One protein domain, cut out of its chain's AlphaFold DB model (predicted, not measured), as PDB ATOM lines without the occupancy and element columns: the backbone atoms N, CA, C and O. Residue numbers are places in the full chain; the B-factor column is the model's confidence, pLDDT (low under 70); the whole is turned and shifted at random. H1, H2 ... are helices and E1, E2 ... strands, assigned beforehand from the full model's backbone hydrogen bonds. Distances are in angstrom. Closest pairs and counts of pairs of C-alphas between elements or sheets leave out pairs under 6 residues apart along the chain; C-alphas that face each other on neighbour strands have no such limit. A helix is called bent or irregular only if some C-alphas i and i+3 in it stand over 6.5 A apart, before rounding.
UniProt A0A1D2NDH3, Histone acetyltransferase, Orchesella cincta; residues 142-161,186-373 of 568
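AT A GLANCE: This is residues 142 to 161 and 186 to 373 of the 568 residues of the protein "Histone acetyltransferase" of Orchesella cincta (UniProt A0A1D2NDH3). A twisted sheet of five strands forms the middle of the domain, with the long helices H2 and H3 packed on one face and H4 standing on the opposite face. H4 leads into a lobe of helices beyond the sheet, where H7 packs on H4, H5 and H6, and H1 packs on H6; the longest axis runs from the link before H2 to the link between H6 and H7. The printed part has 208 residues with seven named helices and six named strands, in the order H1 E1 E2 E3 H2 E4 H3 E5 H4 H5 H6 H7 E6. The sheet is mixed, in the order E2, E3, E4, E6, E5, and the class is mixed, helices and strands. The whole is compact, with a radius of gyration of the C-alphas of 18.6 A and spans of 60 by 47 by 28 A.

HOW THE PARTS SIT: The sheet runs E2, residues 186 to 188, E3, residues 199 to 207, E4, residues 239 to 243, E6, residues 356 to 361, and E5, residues 288 to 293; E2 and E5 are its edge strands. E2 and E3, a hairpin, are antiparallel at 168 degrees, with N 186 and O 201 within hydrogen-bond range at 2.9 A. E3 and E4 are parallel at 42 degrees, with N 241 and O 200 at 2.8 A; E3 bends by 51 degrees at residue 203. E6 is antiparallel to E4 at 160 degrees, with N 359 and O 240 at 2.8 A, and to E5 at 164 degrees, with N 289 and O 360 at 2.8 A. H2, residues 214 to 234, is on one face at a height of 7.2 A over the sheet, over E4 and only just slantwise to the strands, at 31 degrees to E4 on the local plane. H3, residues 268 to 284, is on the same face at a height of 9.9 A, over E6 and E5 and along the strands, at 10 degrees to E6 on the local plane. H2 and H3 only just touch, with 3 pairs of C-alphas within 8 A, the closest those of His 222 and Leu 278 at 5.7 A. E3, H2 and E4 form a strand-helix-strand unit, two parallel neighbour strands with a helix between them along the chain; E4, H3 and E5 form a split one, with E6 between its strands, and both crossovers are right-handed. H4, residues 294 to 301, is on the opposite face over E5 and stands up from the sheet, its line rising 50 degrees. H7, residues 338 to 351, touches H4 with residues 346 to 350 alone, the closest C-alphas being those of Asn 295 and Leu 349 at 5.0 A. H7 only just touches H5, residues 305 to 311, with 3 pairs of C-alphas within 8 A, the closest those of Met 305 and Phe 342 at 6.0 A. H6, residues 319 to 334, and H7 form a helical hairpin at a tilt of 36 degrees, only just steep, with the closest C-alphas, Leu 327 and Ile 341, 6.1 A apart. H1, residues 146 to 151, touches H6, the closest C-alphas being those of Leu 148 and Ala 325 at 4.8 A. E1, residues 159 to 161, pairs with no named strand. Every O i to N i+4 pair is within hydrogen-bond range in H1, H3, H4, H5 and H7, against 14 of 17 in H2 and 10 of 12 in H6.

IN THESE COORDINATES: H1 begins at C-alpha 146 (160.789, 252.708, 204.269), and E6 ends at C-alpha 361 (186.792, 250.660, 223.472). H2 measures 31.2 A and is irregular, with C-alphas 215 and 218 7.6 A apart; H3 measures 24.5 A, H6 24.0 A, E3 23.8 A and H7 20.3 A.

THE WHOLE: The C-alphas of Pro 213 and Glu 335, the two farthest apart, are 60.5 A apart. Residues 162 to 185 are cut out, and C-alphas 161 and 186 are 6.1 A apart across the cut. Of the links printed whole, E4 to H3 is long, with 24 residues. The mean pLDDT of the printed part is 86.9; residues 153 to 157, 248 to 253, 332 to 336 and 365 to 373 are under 70.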
ATOM      1  N   TYR A 142     174.185 257.258 205.310       92.88
ATOM      2  CA  TYR A 142     173.103 256.292 205.425       92.88
ATOM      3  C   TYR A 142     171.821 257.009 205.844       92.88
ATOM      4  O   TYR A 142     171.784 257.666 206.883       92.88
ATOM      5  N   THR A 143     170.784 256.883 205.022       89.50
ATOM      6  CA  THR A 143     169.439 257.381 205.316       89.50
ATOM      7  C   THR A 143     168.552 256.177 205.596       89.50
ATOM      8  O   THR A 143     168.494 255.242 204.798       89.50
ATOM      9  N   VAL A 144     167.868 256.179 206.737       83.88
ATOM     10  CA  VAL A 144     166.938 255.104 207.086       83.88
ATOM     11  C   VAL A 144     165.653 255.272 206.274       83.88
ATOM     12  O   VAL A 144     164.922 256.246 206.436       83.88
ATOM     13  N   GLU A 145     165.368 254.322 205.382       82.69
ATOM     14  CA  GLU A 145     164.229 254.393 204.460       82.69
ATOM     15  C   GLU A 145     163.025 253.536 204.907       82.69
ATOM     16  O   GLU A 145     163.037 252.838 205.926       82.69
ATOM     17  N   GLY A 146     161.945 253.590 204.121       82.81
ATOM     18  CA  GLY A 146     160.789 252.708 204.269       82.81
ATOM     19  C   GLY A 146     159.963 252.957 205.533       82.81
ATOM     20  O   GLY A 146     159.825 254.084 206.010       82.81
ATOM     21  N   SER A 147     159.345 251.896 206.046       81.00
ATOM     22  CA  SER A 147     158.488 251.963 207.236       81.00
ATOM     23  C   SER A 147     159.268 252.245 208.510       81.00
ATOM     24  O   SER A 147     158.725 252.882 209.406       81.00
ATOM     25  N   LEU A 148     160.541 251.834 208.559       82.19
ATOM     26  CA  LEU A 148     161.460 252.187 209.634       82.19
ATOM     27  C   LEU A 148     161.616 253.711 209.684       82.19
ATOM     28  O   LEU A 148     161.169 254.321 210.645       82.19
ATOM     29  N   GLY A 149     162.092 254.340 208.606       80.81
ATOM     30  CA  GLY A 149     162.307 255.794 208.576       80.81
ATOM     31  C   GLY A 149     161.044 256.616 208.857       80.81
ATOM     32  O   GLY A 149     161.100 257.633 209.538       80.81
ATOM     33  N   LYS A 150     159.869 256.153 208.403       79.81
ATOM     34  CA  LYS A 150     158.582 256.807 208.707       79.81
ATOM     35  C   LYS A 150     158.187 256.711 210.183       79.81
ATOM     36  O   LYS A 150     157.538 257.623 210.686       79.81
ATOM     37  N   TYR A 151     158.522 255.606 210.843       76.19
ATOM     38  CA  TYR A 151     158.126 255.324 212.223       76.19
ATOM     39  C   TYR A 151     158.916 256.147 213.250       76.19
ATOM     40  O   TYR A 151     158.368 256.524 214.281       76.19
ATOM     41  N   PHE A 152     160.174 256.485 212.962       70.25
ATOM     42  CA  PHE A 152     161.005 257.325 213.837       70.25
ATOM     43  C   PHE A 152     160.887 258.837 213.554       70.25
ATOM     44  O   PHE A 152     161.736 259.612 213.987       70.25
ATOM     45  N   ASP A 153     159.809 259.248 212.882       64.50
ATOM     46  CA  ASP A 153     159.483 260.630 212.512       64.50
ATOM     47  C   ASP A 153     160.372 261.231 211.396       64.50
ATOM     48  O   ASP A 153     161.542 260.888 211.221       64.50
ATOM     49  N   LYS A 154     159.824 262.177 210.614       53.59
ATOM     50  CA  LYS A 154     160.462 262.812 209.426       53.59
ATOM     51  C   LYS A 154     161.708 263.671 209.741       53.59
ATOM     52  O   LYS A 154     162.116 264.493 208.923       53.59
ATOM     53  N   ARG A 155     162.282 263.526 210.936       51.81
ATOM     54  CA  ARG A 155     163.458 264.245 211.436       51.81
ATOM     55  C   ARG A 155     164.608 263.318 211.826       51.81
ATOM     56  O   ARG A 155     165.573 263.818 212.400       51.81
ATOM     57  N   GLN A 156     164.538 262.012 211.541       62.12
ATOM     58  CA  GLN A 156     165.725 261.174 211.706       62.12
ATOM     59  C   GLN A 156     166.849 261.708 210.819       62.12
ATOM     60  O   GLN A 156     166.658 261.852 209.607       62.12
ATOM     61  N   PRO A 157     167.989 262.066 211.418       65.88
ATOM     62  CA  PRO A 157     169.044 262.696 210.672       65.88
ATOM     63  C   PRO A 157     169.718 261.650 209.788       65.88
ATOM     64  O   PRO A 157     169.834 260.476 210.136       65.88
ATOM     65  N   ASP A 158     170.169 262.092 208.624       86.62
ATOM     66  CA  ASP A 158     171.115 261.321 207.844       86.62
ATOM     67  C   ASP A 158     172.338 260.980 208.705       86.62
ATOM     68  O   ASP A 158     172.856 261.846 209.415       86.62
ATOM     69  N   PHE A 159     172.832 259.746 208.613       92.44
ATOM     70  CA  PHE A 159     174.018 259.309 209.344       92.44
ATOM     71  C   PHE A 159     175.242 259.362 208.420       92.44
ATOM     72  O   PHE A 159     175.484 258.401 207.676       92.44
ATOM     73  N   PRO A 160     176.011 260.470 208.396       93.94
ATOM     74  CA  PRO A 160     177.266 260.529 207.666       93.94
ATOM     75  C   PRO A 160     178.289 259.587 208.301       93.94
ATOM     76  O   PRO A 160     178.356 259.450 209.525       93.94
ATOM     77  N   TYR A 161     179.089 258.943 207.459       95.31
ATOM     78  CA  TYR A 161     180.152 258.045 207.887       95.31
ATOM     79  C   TYR A 161     181.260 257.958 206.841       95.31
ATOM     80  O   TYR A 161     181.048 258.225 205.659       95.31
ATOM     81  N   GLN A 186     182.557 250.955 208.421       97.69
ATOM     82  CA  GLN A 186     181.823 252.216 208.421       97.69
ATOM     83  C   GLN A 186     182.181 252.944 209.714       97.69
ATOM     84  O   GLN A 186     181.975 252.406 210.803       97.69
ATOM     85  N   GLU A 187     182.767 254.131 209.607       97.06
ATOM     86  CA  GLU A 187     183.245 254.899 210.756       97.06
ATOM     87  C   GLU A 187     182.388 256.159 210.930       97.06
ATOM     88  O   GLU A 187     182.531 257.115 210.164       97.06
ATOM     89  N   TYR A 188     181.516 256.159 211.939       96.50
ATOM     90  CA  TYR A 188     180.610 257.255 212.284       96.50
ATOM     91  C   TYR A 188     181.253 258.095 213.387       96.50
ATOM     92  O   TYR A 188     181.306 257.683 214.545       96.50
ATOM     93  N   ASP A 189     181.838 259.231 213.027       93.19
ATOM     94  CA  ASP A 189     182.647 260.038 213.944       93.19
ATOM     95  C   ASP A 189     181.807 260.950 214.856       93.19
ATOM     96  O   ASP A 189     180.623 260.706 215.104       93.19
ATOM     97  N   GLN A 190     182.453 261.964 215.431       91.81
ATOM     98  CA  GLN A 190     181.847 262.911 216.362       91.81
ATOM     99  C   GLN A 190     180.786 263.812 215.712       91.81
ATOM    100  O   GLN A 190     179.893 264.281 216.419       91.81
ATOM    101  N   ASP A 191     180.881 264.044 214.399       90.50
ATOM    102  CA  ASP A 191     179.973 264.926 213.660       90.50
ATOM    103  C   ASP A 191     178.701 264.174 213.242       90.50
ATOM    104  O   ASP A 191     177.668 264.781 212.945       90.50
ATOM    105  N   CYS A 192     178.741 262.840 213.288       92.88
ATOM    106  CA  CYS A 192     177.563 262.005 213.140       92.88
ATOM    107  C   CYS A 192     176.572 262.245 214.304       92.88
ATOM    108  O   CYS A 192     176.984 262.351 215.466       92.88
ATOM    109  N   PRO A 193     175.262 262.356 214.037       92.56
ATOM    110  CA  PRO A 193     174.243 262.427 215.076       92.56
ATOM    111  C   PRO A 193     174.104 261.100 215.838       92.56
ATOM    112  O   PRO A 193     174.476 260.025 215.361       92.56
ATOM    113  N   GLU A 194     173.534 261.182 217.038       91.19
ATOM    114  CA  GLU A 194     173.072 259.992 217.761       91.19
ATOM    115  C   GLU A 194     171.968 259.283 216.954       91.19
ATOM    116  O   GLU A 194     171.216 259.963 216.244       91.19
ATOM    117  N   PRO A 195     171.844 257.945 217.030       92.44
ATOM    118  CA  PRO A 195     172.583 257.005 217.897       92.44
ATOM    119  C   PRO A 195     173.938 256.501 217.362       92.44
ATOM    120  O   PRO A 195     174.594 255.683 218.005       92.44
ATOM    121  N   ASN A 196     174.372 256.930 216.175       95.00
ATOM    122  CA  ASN A 196     175.555 256.360 215.518       95.00
ATOM    123  C   ASN A 196     176.876 257.051 215.895       95.00
ATOM    124  O   ASN A 196     177.950 256.565 215.531       95.00
ATOM    125  N   ARG A 197     176.833 258.171 216.613       95.12
ATOM    126  CA  ARG A 197     178.004 258.989 216.940       95.12
ATOM    127  C   ARG A 197     179.131 258.199 217.614       95.12
ATOM    128  O   ARG A 197     178.934 257.513 218.614       95.12
ATOM    129  N   ASN A 198     180.363 258.399 217.146       95.88
ATOM    130  CA  ASN A 198     181.574 257.739 217.657       95.88
ATOM    131  C   ASN A 198     181.498 256.199 217.668       95.88
ATOM    132  O   ASN A 198     182.110 255.547 218.528       95.88
ATOM    133  N   THR A 199     180.774 255.611 216.714       97.56
ATOM    134  CA  THR A 199     180.668 254.158 216.543       97.56
ATOM    135  C   THR A 199     181.339 253.689 215.255       97.56
ATOM    136  O   THR A 199     181.543 254.440 214.299       97.56
ATOM    137  N   ILE A 200     181.726 252.417 215.237       98.31
ATOM    138  CA  ILE A 200     182.279 251.747 214.060       98.31
ATOM    139  C   ILE A 200     181.453 250.506 213.800       98.31
ATOM    140  O   ILE A 200     181.199 249.736 214.722       98.31
ATOM    141  N   TYR A 201     181.112 250.261 212.544       98.38
ATOM    142  CA  TYR A 201     180.513 249.006 212.121       98.38
ATOM    143  C   TYR A 201     181.472 248.244 211.210       98.38
ATOM    144  O   TYR A 201     181.949 248.773 210.205       98.38
ATOM    145  N   ILE A 202     181.776 246.992 211.561       97.31
ATOM    146  CA  ILE A 202     182.542 246.089 210.695       97.31
ATOM    147  C   ILE A 202     181.564 245.438 209.719       97.31
ATOM    148  O   ILE A 202     180.889 244.470 210.067       97.31
ATOM    149  N   SER A 203     181.504 245.960 208.494       91.94
ATOM    150  CA  SER A 203     180.570 245.479 207.471       91.94
ATOM    151  C   SER A 203     180.972 244.128 206.900       91.94
ATOM    152  O   SER A 203     180.130 243.264 206.671       91.94
ATOM    153  N   VAL A 204     182.261 243.949 206.599       92.25
ATOM    154  CA  VAL A 204     182.766 242.728 205.963       92.25
ATOM    155  C   VAL A 204     184.193 242.485 206.416       92.25
ATOM    156  O   VAL A 204     185.035 243.378 206.365       92.25
ATOM    157  N   LEU A 205     184.482 241.244 206.783       93.38
ATOM    158  CA  LEU A 205     185.832 240.750 206.987       93.38
ATOM    159  C   LEU A 205     185.989 239.477 206.173       93.38
ATOM    160  O   LEU A 205     185.176 238.561 206.292       93.38
ATOM    161  N   ASP A 206     187.052 239.399 205.380       93.62
ATOM    162  CA  ASP A 206     187.399 238.153 204.717       93.62
ATOM    163  C   ASP A 206     188.912 237.911 204.690       93.62
ATOM    164  O   ASP A 206     189.720 238.838 204.756       93.62
ATOM    165  N   SER A 207     189.304 236.641 204.586       93.81
ATOM    166  CA  SER A 207     190.704 236.225 204.491       93.81
ATOM    167  C   SER A 207     190.896 234.960 203.656       93.81
ATOM    168  O   SER A 207     189.981 234.144 203.471       93.81
ATOM    169  N   VAL A 208     192.133 234.769 203.198       92.81
ATOM    170  CA  VAL A 208     192.566 233.580 202.461       92.81
ATOM    171  C   VAL A 208     193.687 232.840 203.207       92.81
ATOM    172  O   VAL A 208     194.571 233.437 203.824       92.81
ATOM    173  N   ARG A 209     193.673 231.500 203.174       91.88
ATOM    174  CA  ARG A 209     194.661 230.599 203.802       91.88
ATOM    175  C   ARG A 209     195.995 230.558 203.032       91.88
ATOM    176  O   ARG A 209     196.510 229.485 202.746       91.88
ATOM    177  N   LEU A 210     196.560 231.722 202.716       93.31
ATOM    178  CA  LEU A 210     197.847 231.865 202.015       93.31
ATOM    179  C   LEU A 210     198.912 232.616 202.829       93.31
ATOM    180  O   LEU A 210     200.026 232.808 202.349       93.31
ATOM    181  N   PHE A 211     198.590 233.023 204.059       93.44
ATOM    182  CA  PHE A 211     199.561 233.614 204.980       93.44
ATOM    183  C   PHE A 211     200.647 232.608 205.387       93.44
ATOM    184  O   PHE A 211     200.358 231.435 205.653       93.44
ATOM    185  N   LYS A 212     201.889 233.089 205.479       89.94
ATOM    186  CA  LYS A 212     203.069 232.354 205.939       89.94
ATOM    187  C   LYS A 212     203.786 233.111 207.067       89.94
ATOM    188  O   LYS A 212     203.978 234.312 206.941       89.94
ATOM    189  N   PRO A 213     204.232 232.445 208.144       90.19
ATOM    190  CA  PRO A 213     204.050 231.027 208.463       90.19
ATOM    191  C   PRO A 213     202.582 230.710 208.806       90.19
ATOM    192  O   PRO A 213     201.862 231.549 209.345       90.19
ATOM    193  N   ALA A 214     202.098 229.521 208.442       87.62
ATOM    194  CA  ALA A 214     200.664 229.206 208.493       87.62
ATOM    195  C   ALA A 214     200.114 229.150 209.932       87.62
ATOM    196  O   ALA A 214     198.927 229.396 210.165       87.62
ATOM    197  N   GLU A 215     200.994 228.854 210.880       84.50
ATOM    198  CA  GLU A 215     200.758 228.659 212.307       84.50
ATOM    199  C   GLU A 215     200.379 229.976 212.995       84.50
ATOM    200  O   GLU A 215     199.544 229.983 213.898       84.50
ATOM    201  N   SER A 216     200.920 231.098 212.506       86.38
ATOM    202  CA  SER A 216     200.695 232.442 213.055       86.38
ATOM    203  C   SER A 216     199.545 233.195 212.380       86.38
ATOM    204  O   SER A 216     199.288 234.355 212.700       86.38
ATOM    205  N   ARG A 217     198.839 232.568 211.430       89.88
ATOM    206  CA  ARG A 217     197.799 233.222 210.616       89.88
ATOM    207  C   ARG A 217     196.689 233.846 211.460       89.88
ATOM    208  O   ARG A 217     196.272 234.970 211.202       89.88
ATOM    209  N   THR A 218     196.184 233.110 212.449       87.38
ATOM    210  CA  THR A 218     195.096 233.600 213.307       87.38
ATOM    211  C   THR A 218     195.556 234.799 214.130       87.38
ATOM    212  O   THR A 218     194.862 235.807 214.178       87.38
ATOM    213  N   GLN A 219     196.744 234.705 214.728       88.75
ATOM    214  CA  GLN A 219     197.350 235.756 215.536       88.75
ATOM    215  C   GLN A 219     197.614 237.006 214.691       88.75
ATOM    216  O   GLN A 219     197.314 238.109 215.134       88.75
ATOM    217  N   MET A 220     198.088 236.833 213.455       92.38
ATOM    218  CA  MET A 220     198.269 237.921 212.498       92.38
ATOM    219  C   MET A 220     196.948 238.647 212.216       92.38
ATOM    220  O   MET A 220     196.874 239.864 212.347       92.38
ATOM    221  N   PHE A 221     195.877 237.925 211.876       94.75
ATOM    222  CA  PHE A 221     194.580 238.550 211.590       94.75
ATOM    223  C   PHE A 221     193.936 239.180 212.830       94.75
ATOM    224  O   PHE A 221     193.336 240.250 212.726       94.75
ATOM    225  N   HIS A 222     194.108 238.574 214.009       94.06
ATOM    226  CA  HIS A 222     193.720 239.215 215.264       94.06
ATOM    227  C   HIS A 222     194.469 240.527 215.462       94.06
ATOM    228  O   HIS A 222     193.872 241.530 215.835       94.06
ATOM    229  N   LEU A 223     195.765 240.538 215.171       92.62
ATOM    230  CA  LEU A 223     196.594 241.715 215.332       92.62
ATOM    231  C   LEU A 223     196.220 242.838 214.358       92.62
ATOM    232  O   LEU A 223     196.213 243.996 214.771       92.62
ATOM    233  N   VAL A 224     195.840 242.525 213.114       95.88
ATOM    234  CA  VAL A 224     195.263 243.524 212.191       95.88
ATOM    235  C   VAL A 224     194.051 244.201 212.838       95.88
ATOM    236  O   VAL A 224     193.977 245.425 212.871       95.88
ATOM    237  N   LEU A 225     193.126 243.434 213.421       98.12
ATOM    238  CA  LEU A 225     191.937 244.003 214.063       98.12
ATOM    239  C   LEU A 225     192.263 244.774 215.347       98.12
ATOM    240  O   LEU A 225     191.779 245.884 215.528       98.12
ATOM    241  N   LEU A 226     193.108 244.231 216.222       95.94
ATOM    242  CA  LEU A 226     193.472 244.882 217.485       95.94
ATOM    243  C   LEU A 226     194.250 246.179 217.263       95.94
ATOM    244  O   LEU A 226     194.012 247.153 217.969       95.94
ATOM    245  N   THR A 227     195.159 246.215 216.286       95.44
ATOM    246  CA  THR A 227     195.887 247.448 215.941       95.44
ATOM    247  C   THR A 227     194.962 248.499 215.343       95.44
ATOM    248  O   THR A 227     195.119 249.676 215.662       95.44
ATOM    249  N   TYR A 228     193.963 248.083 214.559       97.38
ATOM    250  CA  TYR A 228     192.887 248.966 214.123       97.38
ATOM    251  C   TYR A 228     192.079 249.488 215.325       97.38
ATOM    252  O   TYR A 228     191.985 250.697 215.499       97.38
ATOM    253  N   PHE A 229     191.590 248.629 216.224       97.31
ATOM    254  CA  PHE A 229     190.823 249.046 217.413       97.31
ATOM    255  C   PHE A 229     191.611 250.006 218.315       97.31
ATOM    256  O   PHE A 229     191.074 251.005 218.795       97.31
ATOM    257  N   ASP A 230     192.901 249.732 218.511       94.50
ATOM    258  CA  ASP A 230     193.808 250.576 219.285       94.50
ATOM    259  C   ASP A 230     194.072 251.936 218.626       94.50
ATOM    260  O   ASP A 230     194.244 252.929 219.329       94.50
ATOM    261  N   TYR A 231     194.087 252.010 217.294       93.31
ATOM    262  CA  TYR A 231     194.123 253.294 216.597       93.31
ATOM    263  C   TYR A 231     192.800 254.045 216.777       93.31
ATOM    264  O   TYR A 231     192.785 255.211 217.159       93.31
ATOM    265  N   MET A 232     191.674 253.359 216.579       94.69
ATOM    266  CA  MET A 232     190.357 253.991 216.585       94.69
ATOM    267  C   MET A 232     189.959 254.546 217.955       94.69
ATOM    268  O   MET A 232     189.424 255.651 218.029       94.69
ATOM    269  N   ARG A 233     190.292 253.858 219.054       93.25
ATOM    270  CA  ARG A 233     190.068 254.401 220.406       93.25
ATOM    271  C   ARG A 233     190.864 255.687 220.671       93.25
ATOM    272  O   ARG A 233     190.393 256.552 221.399       93.25
ATOM    273  N   LYS A 234     192.044 255.842 220.052       90.25
ATOM    274  CA  LYS A 234     192.866 257.068 220.122       90.25
ATOM    275  C   LYS A 234     192.317 258.201 219.261       90.25
ATOM    276  O   LYS A 234     192.631 259.363 219.507       90.25
ATOM    277  N   CYS A 235     191.510 257.866 218.260       89.75
ATOM    278  CA  CYS A 235     190.733 258.821 217.473       89.75
ATOM    279  C   CYS A 235     189.400 259.202 218.143       89.75
ATOM    280  O   CYS A 235     188.646 259.969 217.558       89.75
ATOM    281  N   GLY A 236     189.096 258.687 219.342       92.12
ATOM    282  CA  GLY A 236     187.894 259.047 220.104       92.12
ATOM    283  C   GLY A 236     186.674 258.148 219.876       92.12
ATOM    284  O   GLY A 236     185.615 258.411 220.447       92.12
ATOM    285  N   PHE A 237     186.802 257.067 219.098       94.94
ATOM    286  CA  PHE A 237     185.715 256.101 218.931       94.94
ATOM    287  C   PHE A 237     185.443 255.345 220.229       94.94
ATOM    288  O   PHE A 237     186.364 254.953 220.949       94.94
ATOM    289  N   LYS A 238     184.158 255.116 220.506       96.12
ATOM    290  CA  LYS A 238     183.689 254.525 221.764       96.12
ATOM    291  C   LYS A 238     183.306 253.062 221.609       96.12
ATOM    292  O   LYS A 238     183.588 252.259 222.498       96.12
ATOM    293  N   GLN A 239     182.651 252.710 220.503       97.62
ATOM    294  CA  GLN A 239     182.069 251.382 220.327       97.62
ATOM    295  C   GLN A 239     182.284 250.821 218.927       97.62
ATOM    296  O   GLN A 239     182.324 251.559 217.944       97.62
ATOM    297  N   ILE A 240     182.397 249.496 218.851       98.62
ATOM    298  CA  ILE A 240     182.460 248.742 217.599       98.62
ATOM    299  C   ILE A 240     181.331 247.717 217.585       98.62
ATOM    300  O   ILE A 240     181.222 246.898 218.499       98.62
ATOM    301  N   PHE A 241     180.532 247.742 216.529       98.38
ATOM    302  CA  PHE A 241     179.461 246.800 216.253       98.38
ATOM    303  C   PHE A 241     179.922 245.807 215.190       98.38
ATOM    304  O   PHE A 241     180.510 246.173 214.168       98.38
ATOM    305  N   LEU A 242     179.676 244.527 215.452       96.19
ATOM    306  CA  LEU A 242     180.090 243.433 214.584       96.19
ATOM    307  C   LEU A 242     178.953 242.431 214.426       96.19
ATOM    308  O   LEU A 242     178.488 241.847 215.408       96.19
ATOM    309  N   TRP A 243     178.605 242.150 213.175       94.25
ATOM    310  CA  TRP A 243     177.786 241.007 212.807       94.25
ATOM    311  C   TRP A 243     178.674 239.819 212.405       94.25
ATOM    312  O   TRP A 243     179.307 239.795 211.352       94.25
ATOM    313  N   SER A 244     178.723 238.808 213.268       91.44
ATOM    314  CA  SER A 244     179.370 237.523 213.020       91.44
ATOM    315  C   SER A 244     178.463 236.639 212.162       91.44
ATOM    316  O   SER A 244     177.594 235.922 212.663       91.44
ATOM    317  N   CYS A 245     178.665 236.704 210.847       86.69
ATOM    318  CA  CYS A 245     177.948 235.893 209.870       86.69
ATOM    319  C   CYS A 245     178.951 235.101 209.017       86.69
ATOM    320  O   CYS A 245     179.716 235.708 208.267       86.69
ATOM    321  N   PRO A 246     179.008 233.762 209.126       81.69
ATOM    322  CA  PRO A 246     179.781 232.958 208.188       81.69
ATOM    323  C   PRO A 246     179.099 232.952 206.809       81.69
ATOM    324  O   PRO A 246     177.875 233.098 206.728       81.69
ATOM    325  N   PRO A 247     179.843 232.716 205.714       70.62
ATOM    326  CA  PRO A 247     179.242 232.686 204.389       70.62
ATOM    327  C   PRO A 247     178.276 231.502 204.318       70.62
ATOM    328  O   PRO A 247     178.652 230.361 204.599       70.62
ATOM    329  N   GLY A 248     177.016 231.778 203.984       56.53
ATOM    330  CA  GLY A 248     175.963 230.769 203.923       56.53
ATOM    331  C   GLY A 248     176.192 229.769 202.787       56.53
ATOM    332  O   GLY A 248     175.790 230.021 201.657       56.53
ATOM    333  N   GLY A 249     176.806 228.624 203.095       52.09
ATOM    334  CA  GLY A 249     176.926 227.475 202.188       52.09
ATOM    335  C   GLY A 249     177.972 227.605 201.068       52.09
ATOM    336  O   GLY A 249     178.550 228.660 200.814       52.09
ATOM    337  N   SER A 250     178.260 226.477 200.411       42.28
ATOM    338  CA  SER A 250     179.319 226.325 199.402       42.28
ATOM    339  C   SER A 250     179.177 227.304 198.226       42.28
ATOM    340  O   SER A 250     178.182 227.252 197.506       42.28
ATOM    341  N   GLY A 251     180.203 228.128 197.984       48.72
ATOM    342  CA  GLY A 251     180.336 228.961 196.776       48.72
ATOM    343  C   GLY A 251     180.097 230.466 196.956       48.72
ATOM    344  O   GLY A 251     180.253 231.218 195.993       48.72
ATOM    345  N   MET A 252     179.753 230.930 198.162       57.72
ATOM    346  CA  MET A 252     179.608 232.361 198.459       57.72
ATOM    347  C   MET A 252     180.933 232.948 198.959       57.72
ATOM    348  O   MET A 252     181.226 232.963 200.154       57.72
ATOM    349  N   ASP A 253     181.752 233.418 198.023       68.75
ATOM    350  CA  ASP A 253     182.950 234.202 198.329       68.75
ATOM    351  C   ASP A 253     182.546 235.599 198.840       68.75
ATOM    352  O   ASP A 253     181.905 236.349 198.103       68.75
ATOM    353  N   TYR A 254     182.912 235.952 200.082       78.50
ATOM    354  CA  TYR A 254     182.690 237.305 200.618       78.50
ATOM    355  C   TYR A 254     183.538 238.338 199.878       78.50
ATOM    356  O   TYR A 254     183.010 239.349 199.430       78.50
ATOM    357  N   VAL A 255     184.842 238.089 199.742       89.12
ATOM    358  CA  VAL A 255     185.758 238.950 198.976       89.12
ATOM    359  C   VAL A 255     186.614 238.122 198.023       89.12
ATOM    360  O   VAL A 255     186.683 238.419 196.833       89.12
ATOM    361  N   PHE A 256     187.263 237.068 198.522       91.50
ATOM    362  CA  PHE A 256     188.244 236.311 197.739       91.50
ATOM    363  C   PHE A 256     187.577 235.273 196.843       91.50
ATOM    364  O   PHE A 256     187.063 234.278 197.348       91.50
ATOM    365  N   TYR A 257     187.637 235.473 195.525       87.88
ATOM    366  CA  TYR A 257     187.097 234.525 194.552       87.88
ATOM    367  C   TYR A 257     187.912 233.223 194.518       87.88
ATOM    368  O   TYR A 257     189.125 233.258 194.302       87.88
ATOM    369  N   ARG A 258     187.244 232.074 194.709       83.88
ATOM    370  CA  ARG A 258     187.851 230.724 194.704       83.88
ATOM    371  C   ARG A 258     189.056 230.588 195.641       83.88
ATOM    372  O   ARG A 258     190.211 230.555 195.223       83.88
ATOM    373  N   LYS A 259     188.763 230.467 196.932       88.50
ATOM    374  CA  LYS A 259     189.750 230.207 197.995       88.50
ATOM    375  C   LYS A 259     190.405 228.819 197.868       88.50
ATOM    376  O   LYS A 259     189.860 227.947 197.188       88.50
ATOM    377  N   PRO A 260     191.543 228.570 198.551       88.31
ATOM    378  CA  PRO A 260     192.214 227.277 198.526       88.31
ATOM    379  C   PRO A 260     191.267 226.160 198.961       88.31
ATOM    380  O   PRO A 260     190.572 226.297 199.966       88.31
ATOM    381  N   ARG A 261     191.285 225.013 198.272       82.12
ATOM    382  CA  ARG A 261     190.409 223.865 198.598       82.12
ATOM    383  C   ARG A 261     190.604 223.336 200.021       82.12
ATOM    384  O   ARG A 261     189.692 222.771 200.609       82.12
ATOM    385  N   CYS A 262     191.797 223.530 200.581       79.00
ATOM    386  CA  CYS A 262     192.131 223.171 201.956       79.00
ATOM    387  C   CYS A 262     191.660 224.204 202.998       79.00
ATOM    388  O   CYS A 262     191.905 224.021 204.193       79.00
ATOM    389  N   GLN A 263     191.041 225.315 202.587       84.50
ATOM    390  CA  GLN A 263     190.429 226.277 203.495       84.50
ATOM    391  C   GLN A 263     189.012 225.801 203.848       84.50
ATOM    392  O   GLN A 263     188.130 225.845 202.992       84.50
ATOM    393  N   PRO A 264     188.773 225.346 205.091       79.00
ATOM    394  CA  PRO A 264     187.449 224.887 205.485       79.00
ATOM    395  C   PRO A 264     186.463 226.057 205.525       79.00
ATOM    396  O   PRO A 264     186.832 227.183 205.873       79.00
ATOM    397  N   ILE A 265     185.195 225.769 205.224       78.12
ATOM    398  CA  ILE A 265     184.094 226.689 205.517       78.12
ATOM    399  C   ILE A 265     183.974 226.780 207.040       78.12
ATOM    400  O   ILE A 265     183.875 225.762 207.726       78.12
ATOM    401  N   ILE A 266     184.025 227.999 207.575       82.19
ATOM    402  CA  ILE A 266     183.917 228.225 209.014       82.19
ATOM    403  C   ILE A 266     182.447 228.149 209.440       82.19
ATOM    404  O   ILE A 266     181.585 228.773 208.826       82.19
ATOM    405  N   THR A 267     182.150 227.371 210.479       87.75
ATOM    406  CA  THR A 267     180.810 227.344 211.079       87.75
ATOM    407  C   THR A 267     180.592 228.586 211.942       87.75
ATOM    408  O   THR A 267     181.554 229.219 212.381       87.75
ATOM    409  N   ALA A 268     179.330 228.921 212.229       88.50
ATOM    410  CA  ALA A 268     178.999 230.059 213.089       88.50
ATOM    411  C   ALA A 268     179.687 229.958 214.463       88.50
ATOM    412  O   ALA A 268     180.299 230.922 214.914       88.50
ATOM    413  N   ASP A 269     179.685 228.778 215.086       88.81
ATOM    414  CA  ASP A 269     180.320 228.565 216.394       88.81
ATOM    415  C   ASP A 269     181.840 228.746 216.353       88.81
ATOM    416  O   ASP A 269     182.419 229.382 217.235       88.81
ATOM    417  N   LEU A 270     182.505 228.232 215.311       89.94
ATOM    418  CA  LEU A 270     183.948 228.410 215.144       89.94
ATOM    419  C   LEU A 270     184.311 229.881 214.919       89.94
ATOM    420  O   LEU A 270     185.303 230.349 215.481       89.94
ATOM    421  N   LEU A 271     183.507 230.611 214.140       91.19
ATOM    422  CA  LEU A 271     183.693 232.042 213.903       91.19
ATOM    423  C   LEU A 271     183.464 232.854 215.187       91.19
ATOM    424  O   LEU A 271     184.282 233.696 215.547       91.19
ATOM    425  N   ASN A 272     182.415 232.535 215.942       91.94
ATOM    426  CA  ASN A 272     182.132 233.163 217.231       91.94
ATOM    427  C   ASN A 272     183.256 232.928 218.246       91.94
ATOM    428  O   ASN A 272     183.683 233.860 218.928       91.94
ATOM    429  N   ASN A 273     183.796 231.711 218.312       91.50
ATOM    430  CA  ASN A 273     184.945 231.396 219.162       91.50
ATOM    431  C   ASN A 273     186.236 232.081 218.692       91.50
ATOM    432  O   ASN A 273     187.110 232.390 219.503       91.50
ATOM    433  N   TRP A 274     186.388 232.322 217.389       93.31
ATOM    434  CA  TRP A 274     187.490 233.117 216.851       93.31
ATOM    435  C   TRP A 274     187.408 234.568 217.346       93.31
ATOM    436  O   TRP A 274     188.350 235.046 217.975       93.31
ATOM    437  N   TYR A 275     186.245 235.212 217.204       96.38
ATOM    438  CA  TYR A 275     186.013 236.576 217.688       96.38
ATOM    439  C   TYR A 275     186.129 236.710 219.210       96.38
ATOM    440  O   TYR A 275     186.788 237.619 219.700       96.38
ATOM    441  N   ARG A 276     185.572 235.779 219.992       93.88
ATOM    442  CA  ARG A 276     185.694 235.823 221.461       93.88
ATOM    443  C   ARG A 276     187.147 235.755 221.931       93.88
ATOM    444  O   ARG A 276     187.505 236.452 222.875       93.88
ATOM    445  N   ARG A 277     188.000 234.972 221.256       91.88
ATOM    446  CA  ARG A 277     189.446 234.940 221.541       91.88
ATOM    447  C   ARG A 277     190.132 236.255 221.185       91.88
ATOM    448  O   ARG A 277     190.948 236.728 221.964       91.88
ATOM    449  N   LEU A 278     189.788 236.853 220.043       95.12
ATOM    450  CA  LEU A 278     190.237 238.200 219.684       95.12
ATOM    451  C   LEU A 278     189.870 239.220 220.775       95.12
ATOM    452  O   LEU A 278     190.715 240.014 221.179       95.12
ATOM    453  N   PHE A 279     188.627 239.196 221.260       96.31
ATOM    454  CA  PHE A 279     188.156 240.161 222.254       96.31
ATOM    455  C   PHE A 279     188.809 239.957 223.618       96.31
ATOM    456  O   PHE A 279     189.173 240.943 224.245       96.31
ATOM    457  N   ALA A 280     189.014 238.707 224.045       89.00
ATOM    458  CA  ALA A 280     189.748 238.399 225.272       89.00
ATOM    459  C   ALA A 280     191.155 239.016 225.248       89.00
ATOM    460  O   ALA A 280     191.522 239.752 226.156       89.00
ATOM    461  N   VAL A 281     191.881 238.838 224.141       88.81
ATOM    462  CA  VAL A 281     193.189 239.477 223.941       88.81
ATOM    463  C   VAL A 281     193.072 241.010 223.956       88.81
ATOM    464  O   VAL A 281     193.910 241.693 224.534       88.81
ATOM    465  N   GLY A 282     192.014 241.573 223.366       90.12
ATOM    466  CA  GLY A 282     191.743 243.013 223.418       90.12
ATOM    467  C   GLY A 282     191.500 243.559 224.830       90.12
ATOM    468  O   GLY A 282     191.901 244.694 225.100       90.12
ATOM    469  N   LEU A 283     190.883 242.773 225.721       90.19
ATOM    470  CA  LEU A 283     190.728 243.107 227.142       90.19
ATOM    471  C   LEU A 283     192.077 243.053 227.865       90.19
ATOM    472  O   LEU A 283     192.451 244.024 228.518       90.19
ATOM    473  N   ASP A 284     192.839 241.969 227.684       86.38
ATOM    474  CA  ASP A 284     194.156 241.782 228.317       86.38
ATOM    475  C   ASP A 284     195.139 242.899 227.941       86.38
ATOM    476  O   ASP A 284     195.986 243.314 228.730       86.38
ATOM    477  N   MET A 285     195.012 243.418 226.721       85.12
ATOM    478  CA  MET A 285     195.833 244.511 226.202       85.12
ATOM    479  C   MET A 285     195.289 245.901 226.535       85.12
ATOM    480  O   MET A 285     195.835 246.906 226.072       85.12
ATOM    481  N   ASN A 286     194.201 245.970 227.302       89.81
ATOM    482  CA  ASN A 286     193.539 247.204 227.690       89.81
ATOM    483  C   ASN A 286     193.125 248.081 226.487       89.81
ATOM    484  O   ASN A 286     193.121 249.312 226.564       89.81
ATOM    485  N   ILE A 287     192.830 247.446 225.346       94.19
ATOM    486  CA  ILE A 287     192.278 248.082 224.140       94.19
ATOM    487  C   ILE A 287     190.756 248.150 224.267       94.19
ATOM    488  O   ILE A 287     190.152 249.182 223.974       94.19
ATOM    489  N   LEU A 288     190.148 247.054 224.724       96.38
ATOM    490  CA  LEU A 288     188.728 246.959 225.036       96.38
ATOM    491  C   LEU A 288     188.528 247.159 226.539       96.38
ATOM    492  O   LEU A 288     189.274 246.605 227.339       96.38
ATOM    493  N   ALA A 289     187.505 247.919 226.919       96.62
ATOM    494  CA  ALA A 289     187.048 248.002 228.305       96.62
ATOM    495  C   ALA A 289     186.117 246.828 228.648       96.62
ATOM    496  O   ALA A 289     186.199 246.246 229.724       96.62
ATOM    497  N   LYS A 290     185.225 246.475 227.714       97.38
ATOM    498  CA  LYS A 290     184.335 245.310 227.792       97.38
ATOM    499  C   LYS A 290     183.889 244.885 226.393       97.38
ATOM    500  O   LYS A 290     183.922 245.685 225.458       97.38
ATOM    501  N   PHE A 291     183.412 243.654 226.261       97.50
ATOM    502  CA  PHE A 291     182.607 243.232 225.117       97.50
ATOM    503  C   PHE A 291     181.368 242.482 225.603       97.50
ATOM    504  O   PHE A 291     181.400 241.828 226.645       97.50
ATOM    505  N   SER A 292     180.280 242.564 224.847       97.00
ATOM    506  CA  SER A 292     179.043 241.829 225.117       97.00
ATOM    507  C   SER A 292     178.392 241.380 223.814       97.00
ATOM    508  O   SER A 292     178.788 241.797 222.721       97.00
ATOM    509  N   THR A 293     177.378 240.523 223.916       97.31
ATOM    510  CA  THR A 293     176.466 240.338 222.785       97.31
ATOM    511  C   THR A 293     175.596 241.585 222.617       97.31
ATOM    512  O   THR A 293     175.398 242.341 223.574       97.31
ATOM    513  N   LEU A 294     175.052 241.803 221.418       96.50
ATOM    514  CA  LEU A 294     174.086 242.882 221.191       96.50
ATOM    515  C   LEU A 294     172.811 242.683 222.017       96.50
ATOM    516  O   LEU A 294     172.233 243.657 222.476       96.50
ATOM    517  N   ASN A 295     172.403 241.433 222.253       96.62
ATOM    518  CA  ASN A 295     171.282 241.121 223.135       96.62
ATOM    519  C   ASN A 295     171.526 241.626 224.563       96.62
ATOM    520  O   ASN A 295     170.672 242.295 225.132       96.62
ATOM    521  N   ASP A 296     172.695 241.318 225.129       96.75
ATOM    522  CA  ASP A 296     173.012 241.693 226.511       96.75
ATOM    523  C   ASP A 296     173.229 243.203 226.642       96.75
ATOM    524  O   ASP A 296     172.855 243.796 227.649       96.75
ATOM    525  N   TRP A 297     173.795 243.829 225.606       96.69
ATOM    526  CA  TRP A 297     173.896 245.281 225.512       96.69
ATOM    527  C   TRP A 297     172.509 245.931 225.457       96.69
ATOM    528  O   TRP A 297     172.199 246.798 226.271       96.69
ATOM    529  N   ALA A 298     171.633 245.457 224.566       95.06
ATOM    530  CA  ALA A 298     170.286 245.993 224.415       95.06
ATOM    531  C   ALA A 298     169.456 245.814 225.694       95.06
ATOM    532  O   ALA A 298     168.730 246.721 226.073       95.06
ATOM    533  N   ALA A 299     169.610 244.698 226.410       94.75
ATOM    534  CA  ALA A 299     168.945 244.487 227.696       94.75
ATOM    535  C   ALA A 299     169.380 245.493 228.787       94.75
ATOM    536  O   ALA A 299     168.624 245.738 229.726       94.75
ATOM    537  N   GLN A 300     170.587 246.064 228.686       94.12
ATOM    538  CA  GLN A 300     171.102 247.067 229.626       94.12
ATOM    539  C   GLN A 300     170.668 248.487 229.248       94.12
ATOM    540  O   GLN A 300     170.247 249.250 230.125       94.12
ATOM    541  N   GLU A 301     170.772 248.815 227.958       93.31
ATOM    542  CA  GLU A 301     170.630 250.178 227.434       93.31
ATOM    543  C   GLU A 301     169.209 250.512 226.957       93.31
ATOM    544  O   GLU A 301     168.821 251.682 226.967       93.31
ATOM    545  N   ILE A 302     168.431 249.499 226.558       93.12
ATOM    546  CA  ILE A 302     167.128 249.649 225.906       93.12
ATOM    547  C   ILE A 302     166.027 249.027 226.773       93.12
ATOM    548  O   ILE A 302     165.850 247.807 226.803       93.12
ATOM    549  N   ARG A 303     165.260 249.866 227.479       90.44
ATOM    550  CA  ARG A 303     164.178 249.430 228.387       90.44
ATOM    551  C   ARG A 303     162.787 249.745 227.858       90.44
ATOM    552  O   ARG A 303     161.817 249.162 228.332       90.44
ATOM    553  N   SER A 304     162.698 250.637 226.882       88.69
ATOM    554  CA  SER A 304     161.461 251.043 226.228       88.69
ATOM    555  C   SER A 304     161.658 251.172 224.720       88.69
ATOM    556  O   SER A 304     162.782 251.123 224.213       88.69
ATOM    557  N   MET A 305     160.555 251.368 223.993       85.38
ATOM    558  CA  MET A 305     160.647 251.712 222.578       85.38
ATOM    559  C   MET A 305     161.323 253.074 222.377       85.38
ATOM    560  O   MET A 305     162.059 253.221 221.413       85.38
ATOM    561  N   GLU A 306     161.165 254.029 223.298       85.69
ATOM    562  CA  GLU A 306     161.830 255.338 223.216       85.69
ATOM    563  C   GLU A 306     163.354 255.213 223.322       85.69
ATOM    564  O   GLU A 306     164.075 255.726 222.470       85.69
ATOM    565  N   ASP A 307     163.850 254.406 224.269       89.69
ATOM    566  CA  ASP A 307     165.283 254.100 224.350       89.69
ATOM    567  C   ASP A 307     165.798 253.493 223.038       89.69
ATOM    568  O   ASP A 307     166.918 253.768 222.616       89.69
ATOM    569  N   PHE A 308     164.985 252.654 222.383       88.12
ATOM    570  CA  PHE A 308     165.353 252.054 221.105       88.12
ATOM    571  C   PHE A 308     165.492 253.118 220.012       88.12
ATOM    572  O   PHE A 308     166.461 253.070 219.257       88.12
ATOM    573  N   LYS A 309     164.569 254.090 219.954       84.81
ATOM    574  CA  LYS A 309     164.626 255.219 219.008       84.81
ATOM    575  C   LYS A 309     165.877 256.072 219.209       84.81
ATOM    576  O   LYS A 309     166.493 256.476 218.228       84.81
ATOM    577  N   GLU A 310     166.245 256.328 220.460       87.12
ATOM    578  CA  GLU A 310     167.325 257.258 220.797       87.12
ATOM    579  C   GLU A 310     168.722 256.627 220.805       87.12
ATOM    580  O   GLU A 310     169.700 257.331 220.564       87.12
ATOM    581  N   LYS A 311     168.840 255.329 221.119       91.38
ATOM    582  CA  LYS A 311     170.134 254.703 221.454       91.38
ATOM    583  C   LYS A 311     170.535 253.545 220.551       91.38
ATOM    584  O   LYS A 311     171.709 253.188 220.551       91.38
ATOM    585  N   PHE A 312     169.609 252.907 219.833       92.31
ATOM    586  CA  PHE A 312     169.950 251.741 219.014       92.31
ATOM    587  C   PHE A 312     170.526 252.179 217.656       92.31
ATOM    588  O   PHE A 312     169.797 252.776 216.864       92.31
ATOM    589  N   PRO A 313     171.802 251.888 217.344       92.50
ATOM    590  CA  PRO A 313     172.424 252.373 216.117       92.50
ATOM    591  C   PRO A 313     171.972 251.594 214.879       92.50
ATOM    592  O   PRO A 313     171.725 250.386 214.938       92.50
ATOM    593  N   PHE A 314     171.923 252.279 213.734       91.62
ATOM    594  CA  PHE A 314     171.548 251.692 212.446       91.62
ATOM    595  C   PHE A 314     172.676 251.826 211.426       91.62
ATOM    596  O   PHE A 314     173.149 252.926 211.149       91.62
ATOM    597  N   PHE A 315     173.083 250.710 210.824       94.62
ATOM    598  CA  PHE A 315     174.208 250.666 209.890       94.62
ATOM    599  C   PHE A 315     173.766 250.213 208.500       94.62
ATOM    600  O   PHE A 315     172.864 249.382 208.359       94.62
ATOM    601  N   GLU A 316     174.419 250.734 207.462       92.62
ATOM    602  CA  GLU A 316     174.078 250.379 206.084       92.62
ATOM    603  C   GLU A 316     174.428 248.907 205.810       92.62
ATOM    604  O   GLU A 316     175.566 248.476 206.014       92.62
ATOM    605  N   GLY A 317     173.455 248.132 205.323       89.50
ATOM    606  CA  GLY A 317     173.633 246.712 205.000       89.50
ATOM    607  C   GLY A 317     173.659 245.768 206.209       89.50
ATOM    608  O   GLY A 317     173.962 244.585 206.039       89.50
ATOM    609  N   ASP A 318     173.353 246.268 207.408       92.38
ATOM    610  CA  ASP A 318     173.215 245.443 208.605       92.38
ATOM    611  C   ASP A 318     171.867 244.701 208.664       92.38
ATOM    612  O   ASP A 318     170.899 245.041 207.987       92.38
ATOM    613  N   HIS A 319     171.797 243.667 209.504       91.06
ATOM    614  CA  HIS A 319     170.606 242.836 209.668       91.06
ATOM    615  C   HIS A 319     169.425 243.573 210.327       91.06
ATOM    616  O   HIS A 319     168.268 243.288 210.012       91.06
ATOM    617  N   TRP A 320     169.694 244.475 211.276       92.25
ATOM    618  CA  TRP A 320     168.661 245.027 212.158       92.25
ATOM    619  C   TRP A 320     167.694 246.023 211.506       92.25
ATOM    620  O   TRP A 320     166.499 245.886 211.786       92.25
ATOM    621  N   PRO A 321     168.123 246.962 210.633       90.88
ATOM    622  CA  PRO A 321     167.193 247.862 209.951       90.88
ATOM    623  C   PRO A 321     166.052 247.109 209.241       90.88
ATOM    624  O   PRO A 321     164.874 247.371 209.490       90.88
ATOM    625  N   ASP A 322     166.387 246.092 208.443       89.94
ATOM    626  CA  ASP A 322     165.404 245.297 207.700       89.94
ATOM    627  C   ASP A 322     164.478 244.491 208.620       89.94
ATOM    628  O   ASP A 322     163.276 244.366 208.371       89.94
ATOM    629  N   GLU A 323     165.018 243.904 209.690       91.19
ATOM    630  CA  GLU A 323     164.213 243.121 210.628       91.19
ATOM    631  C   GLU A 323     163.241 243.981 211.430       91.19
ATOM    632  O   GLU A 323     162.107 243.552 211.665       91.19
ATOM    633  N   VAL A 324     163.647 245.188 211.824       89.62
ATOM    634  CA  VAL A 324     162.776 246.121 212.547       89.62
ATOM    635  C   VAL A 324     161.720 246.696 211.600       89.62
ATOM    636  O   VAL A 324     160.546 246.741 211.969       89.62
ATOM    637  N   ALA A 325     162.080 247.016 210.351       89.31
ATOM    638  CA  ALA A 325     161.122 247.445 209.330       89.31
ATOM    639  C   ALA A 325     159.989 246.414 209.146       89.31
ATOM    640  O   ALA A 325     158.810 246.770 209.181       89.31
ATOM    641  N   LYS A 326     160.328 245.116 209.075       90.19
ATOM    642  CA  LYS A 326     159.344 244.016 208.994       90.19
ATOM    643  C   LYS A 326     158.426 243.927 210.216       90.19
ATOM    644  O   LYS A 326     157.297 243.453 210.080       90.19
ATOM    645  N   LEU A 327     158.904 244.288 211.410       88.88
ATOM    646  CA  LEU A 327     158.074 244.318 212.619       88.88
ATOM    647  C   LEU A 327     157.081 245.485 212.569       88.88
ATOM    648  O   LEU A 327     155.897 245.276 212.825       88.88
ATOM    649  N   ILE A 328     157.541 246.671 212.169       85.38
ATOM    650  CA  ILE A 328     156.705 247.873 212.024       85.38
ATOM    651  C   ILE A 328     155.624 247.668 210.955       85.38
ATOM    652  O   ILE A 328     154.455 247.977 211.180       85.38
ATOM    653  N   ASP A 329     155.971 247.054 209.822       86.44
ATOM    654  CA  ASP A 329     155.017 246.747 208.747       86.44
ATOM    655  C   ASP A 329     153.866 245.827 209.173       86.44
ATOM    656  O   ASP A 329     152.807 245.823 208.541       86.44
ATOM    657  N   ARG A 330     154.058 245.016 210.221       84.25
ATOM    658  CA  ARG A 330     152.992 244.171 210.778       84.25
ATOM    659  C   ARG A 330     152.045 244.965 211.668       84.25
ATOM    660  O   ARG A 330     150.840 244.721 211.601       84.25
ATOM    661  N   ILE A 331     152.561 245.926 212.438       77.50
ATOM    662  CA  ILE A 331     151.739 246.800 213.288       77.50
ATOM    663  C   ILE A 331     150.760 247.607 212.449       77.50
ATOM    664  O   ILE A 331     149.561 247.572 212.715       77.50
ATOM    665  N   ASN A 332     151.249 248.229 211.372       68.06
ATOM    666  CA  ASN A 332     150.424 249.033 210.465       68.06
ATOM    667  C   ASN A 332     149.251 248.252 209.837       68.06
ATOM    668  O   ASN A 332     148.365 248.856 209.245       68.06
ATOM    669  N   LYS A 333     149.243 246.916 209.942       65.75
ATOM    670  CA  LYS A 333     148.188 246.039 209.416       65.75
ATOM    671  C   LYS A 333     147.232 245.495 210.478       65.75
ATOM    672  O   LYS A 333     146.222 244.918 210.096       65.75
ATOM    673  N   THR A 334     147.570 245.574 211.768       61.06
ATOM    674  CA  THR A 334     146.902 244.768 212.811       61.06
ATOM    675  C   THR A 334     146.485 245.540 214.069       61.06
ATOM    676  O   THR A 334     146.030 244.903 215.011       61.06
ATOM    677  N   GLU A 335     146.619 246.876 214.098       60.09
ATOM    678  CA  GLU A 335     146.299 247.735 215.267       60.09
ATOM    679  C   GLU A 335     146.959 247.266 216.585       60.09
ATOM    680  O   GLU A 335     146.468 247.509 217.686       60.09
ATOM    681  N   THR A 336     148.094 246.565 216.501       63.25
ATOM    682  CA  THR A 336     148.800 246.049 217.681       63.25
ATOM    683  C   THR A 336     149.539 247.166 218.436       63.25
ATOM    684  O   THR A 336     150.104 248.040 217.779       63.25
ATOM    685  N   PRO A 337     149.631 247.124 219.782       74.88
ATOM    686  CA  PRO A 337     150.365 248.123 220.575       74.88
ATOM    687  C   PRO A 337     151.876 248.164 220.278       74.88
ATOM    688  O   PRO A 337     152.462 247.130 219.963       74.88
ATOM    689  N   GLU A 338     152.538 249.314 220.460       74.56
ATOM    690  CA  GLU A 338     154.003 249.459 220.281       74.56
ATOM    691  C   GLU A 338     154.821 248.492 221.156       74.56
ATOM    692  O   GLU A 338     155.848 247.965 220.721       74.56
ATOM    693  N   ASP A 339     154.309 248.153 222.343       80.81
ATOM    694  CA  ASP A 339     154.881 247.135 223.237       80.81
ATOM    695  C   ASP A 339     155.066 245.775 222.544       80.81
ATOM    696  O   ASP A 339     155.969 244.997 222.878       80.81
ATOM    697  N   TRP A 340     154.240 245.478 221.536       86.06
ATOM    698  CA  TRP A 340     154.375 244.275 220.727       86.06
ATOM    699  C   TRP A 340     155.647 244.297 219.867       86.06
ATOM    700  O   TRP A 340     156.325 243.265 219.801       86.06
ATOM    701  N   ILE A 341     156.013 245.435 219.247       84.38
ATOM    702  CA  ILE A 341     157.291 245.569 218.513       84.38
ATOM    703  C   ILE A 341     158.427 245.301 219.480       84.38
ATOM    704  O   ILE A 341     159.273 244.453 219.197       84.38
ATOM    705  N   PHE A 342     158.414 245.981 220.625       87.38
ATOM    706  CA  PHE A 342     159.506 245.909 221.583       87.38
ATOM    707  C   PHE A 342     159.731 244.474 222.082       87.38
ATOM    708  O   PHE A 342     160.844 243.948 222.008       87.38
ATOM    709  N   LYS A 343     158.659 243.767 222.454       89.44
ATOM    710  CA  LYS A 343     158.730 242.358 222.874       89.44
ATOM    711  C   LYS A 343     159.238 241.427 221.765       89.44
ATOM    712  O   LYS A 343     160.009 240.499 222.026       89.44
ATOM    713  N   ASN A 344     158.818 241.640 220.515       91.50
ATOM    714  CA  ASN A 344     159.278 240.824 219.385       91.50
ATOM    715  C   ASN A 344     160.730 241.122 219.002       91.50
ATOM    716  O   ASN A 344     161.465 240.197 218.649       91.50
ATOM    717  N   LEU A 345     161.153 242.380 219.102       91.31
ATOM    718  CA  LEU A 345     162.536 242.796 218.926       91.31
ATOM    719  C   LEU A 345     163.436 242.122 219.968       91.31
ATOM    720  O   LEU A 345     164.408 241.472 219.590       91.31
ATOM    721  N   GLN A 346     163.071 242.178 221.254       92.06
ATOM    722  CA  GLN A 346     163.787 241.479 222.328       92.06
ATOM    723  C   GLN A 346     163.879 239.968 222.064       92.06
ATOM    724  O   GLN A 346     164.945 239.368 222.195       92.06
ATOM    725  N   SER A 347     162.788 239.345 221.609       93.81
ATOM    726  CA  SER A 347     162.781 237.923 221.231       93.81
ATOM    727  C   SER A 347     163.737 237.615 220.069       93.81
ATOM    728  O   SER A 347     164.448 236.607 220.094       93.81
ATOM    729  N   LYS A 348     163.809 238.486 219.052       94.44
ATOM    730  CA  LYS A 348     164.754 238.347 217.929       94.44
ATOM    731  C   LYS A 348     166.207 238.548 218.364       94.44
ATOM    732  O   LYS A 348     167.057 237.758 217.954       94.44
ATOM    733  N   LEU A 349     166.487 239.541 219.209       94.06
ATOM    734  CA  LEU A 349     167.803 239.758 219.822       94.06
ATOM    735  C   LEU A 349     168.257 238.512 220.587       94.06
ATOM    736  O   LEU A 349     169.352 238.008 220.338       94.06
ATOM    737  N   ALA A 350     167.381 237.934 221.410       94.44
ATOM    738  CA  ALA A 350     167.682 236.728 222.175       94.44
ATOM    739  C   ALA A 350     167.979 235.513 221.279       94.44
ATOM    740  O   ALA A 350     168.921 234.760 221.544       94.44
ATOM    741  N   ARG A 351     167.220 235.335 220.189       93.62
ATOM    742  CA  ARG A 351     167.441 234.255 219.206       93.62
ATOM    743  C   ARG A 351     168.775 234.391 218.472       93.62
ATOM    744  O   ARG A 351     169.416 233.383 218.200       93.62
ATOM    745  N   ASN A 352     169.199 235.622 218.191       90.69
ATOM    746  CA  ASN A 352     170.424 235.925 217.450       90.69
ATOM    747  C   ASN A 352     171.604 236.339 218.349       90.69
ATOM    748  O   ASN A 352     172.604 236.858 217.848       90.69
ATOM    749  N   LYS A 353     171.530 236.102 219.666       89.81
ATOM    750  CA  LYS A 353     172.500 236.621 220.648       89.81
ATOM    751  C   LYS A 353     173.960 236.285 220.335       89.81
ATOM    752  O   LYS A 353     174.849 237.072 220.617       89.81
ATOM    753  N   ASN A 354     174.227 235.129 219.730       88.81
ATOM    754  CA  ASN A 354     175.597 234.696 219.454       88.81
ATOM    755  C   ASN A 354     176.178 235.287 218.162       88.81
ATOM    756  O   ASN A 354     177.361 235.087 217.907       88.81
ATOM    757  N   SER A 355     175.380 236.000 217.367       92.31
ATOM    758  CA  SER A 355     175.775 236.498 216.045       92.31
ATOM    759  C   SER A 355     176.144 237.978 216.039       92.31
ATOM    760  O   SER A 355     176.718 238.440 215.064       92.31
ATOM    761  N   PHE A 356     175.835 238.736 217.091       95.81
ATOM    762  CA  PHE A 356     176.070 240.181 217.129       95.81
ATOM    763  C   PHE A 356     176.832 240.564 218.389       95.81
ATOM    764  O   PHE A 356     176.442 240.176 219.492       95.81
ATOM    765  N   TYR A 357     177.895 241.344 218.221       97.69
ATOM    766  CA  TYR A 357     178.764 241.785 219.306       97.69
ATOM    767  C   TYR A 357     178.849 243.306 219.356       97.69
ATOM    768  O   TYR A 357     178.879 243.968 218.317       97.69
ATOM    769  N   VAL A 358     178.940 243.825 220.578       98.25
ATOM    770  CA  VAL A 358     179.240 245.229 220.868       98.25
ATOM    771  C   VAL A 358     180.529 245.261 221.676       98.25
ATOM    772  O   VAL A 358     180.618 244.672 222.757       98.25
ATOM    773  N   LEU A 359     181.550 245.921 221.138       98.50
ATOM    774  CA  LEU A 359     182.843 246.102 221.791       98.50
ATOM    775  C   LEU A 359     182.914 247.533 222.305       98.50
ATOM    776  O   LEU A 359     182.767 248.468 221.525       98.50
ATOM    777  N   THR A 360     183.149 247.717 223.600       98.25
ATOM    778  CA  THR A 360     183.407 249.041 224.178       98.25
ATOM    779  C   THR A 360     184.913 249.260 224.227       98.25
ATOM    780  O   THR A 360     185.632 248.509 224.890       98.25
ATOM    781  N   LEU A 361     185.388 250.276 223.514       97.31
ATOM    782  CA  LEU A 361     186.792 250.660 223.472       97.31
ATOM    783  C   LEU A 361     187.186 251.354 224.779       97.31
ATOM    784  O   LEU A 361     186.401 252.120 225.333       97.31
ATOM    785  N   ASN A 362     188.396 251.091 225.275       94.56
ATOM    786  CA  ASN A 362     188.910 251.801 226.442       94.56
ATOM    787  C   ASN A 362     189.504 253.158 226.014       94.56
ATOM    788  O   ASN A 362     190.484 253.149 225.253       94.56
ATOM    789  N   PRO A 363     188.957 254.305 226.468       88.44
ATOM    790  CA  PRO A 363     189.461 255.623 226.096       88.44
ATOM    791  C   PRO A 363     190.933 255.798 226.475       88.44
ATOM    792  O   PRO A 363     191.386 255.341 227.523       88.44
ATOM    793  N   THR A 364     191.694 256.490 225.633       83.31
ATOM    794  CA  THR A 364     193.087 256.831 225.943       83.31
ATOM    795  C   THR A 364     193.184 258.247 226.495       83.31
ATOM    796  O   THR A 364     192.605 259.163 225.926       83.31
ATOM    797  N   THR A 365     193.975 258.449 227.548       63.88
ATOM    798  CA  THR A 365     194.211 259.754 228.201       63.88
ATOM    799  C   THR A 365     195.167 260.691 227.434       63.88
ATOM    800  O   THR A 365     195.563 261.726 227.962       63.88
ATOM    801  N   GLY A 366     195.576 260.339 226.207       56.75
ATOM    802  CA  GLY A 366     196.550 261.087 225.393       56.75
ATOM    803  C   GLY A 366     195.923 262.032 224.360       56.75
ATOM    804  O   GLY A 366     194.706 262.090 224.225       56.75
ATOM    805  N   LYS A 367     196.762 262.761 223.598       51.75
ATOM    806  CA  LYS A 367     196.319 263.599 222.465       51.75
ATOM    807  C   LYS A 367     195.418 262.779 221.533       51.75
ATOM    808  O   LYS A 367     195.855 261.735 221.046       51.75
ATOM    809  N   ASN A 368     194.209 263.276 221.262       54.84
ATOM    810  CA  ASN A 368     193.345 262.715 220.228       54.84
ATOM    811  C   ASN A 368     194.126 262.707 218.910       54.84
ATOM    812  O   ASN A 368     194.628 263.747 218.474       54.84
ATOM    813  N   TYR A 369     194.266 261.533 218.294       58.84
ATOM    814  CA  TYR A 369     194.793 261.453 216.937       58.84
ATOM    815  C   TYR A 369     193.764 262.116 216.029       58.84
ATOM    816  O   TYR A 369     192.735 261.516 215.716       58.84
ATOM    817  N   TYR A 370     194.025 263.368 215.641       51.84
ATOM    818  CA  TYR A 370     193.219 264.043 214.637       51.84
ATOM    819  C   TYR A 370     193.281 263.226 213.354       51.84
ATOM    820  O   TYR A 370     194.355 262.922 212.822       51.84
ATOM    821  N   ARG A 371     192.100 262.829 212.893       63.53
ATOM    822  CA  ARG A 371     191.921 262.064 211.676       63.53
ATOM    823  C   ARG A 371     192.226 262.970 210.479       63.53
ATOM    824  O   ARG A 371     191.329 263.575 209.908       63.53
ATOM    825  N   ASN A 372     193.490 263.033 210.067       60.22
ATOM    826  CA  ASN A 372     193.870 263.554 208.750       60.22
ATOM    827  C   ASN A 372     193.663 262.456 207.699       60.22
ATOM    828  O   ASN A 372     194.606 262.017 207.035       60.22
ATOM    829  N   ASP A 373     192.438 261.940 207.623       67.00
ATOM    830  CA  ASP A 373     192.092 260.891 206.678       67.00
ATOM    831  C   ASP A 373     192.078 261.485 205.272       67.00
ATOM    832  O   ASP A 373     191.255 262.331 204.931       67.00
TER     833      ASP A 373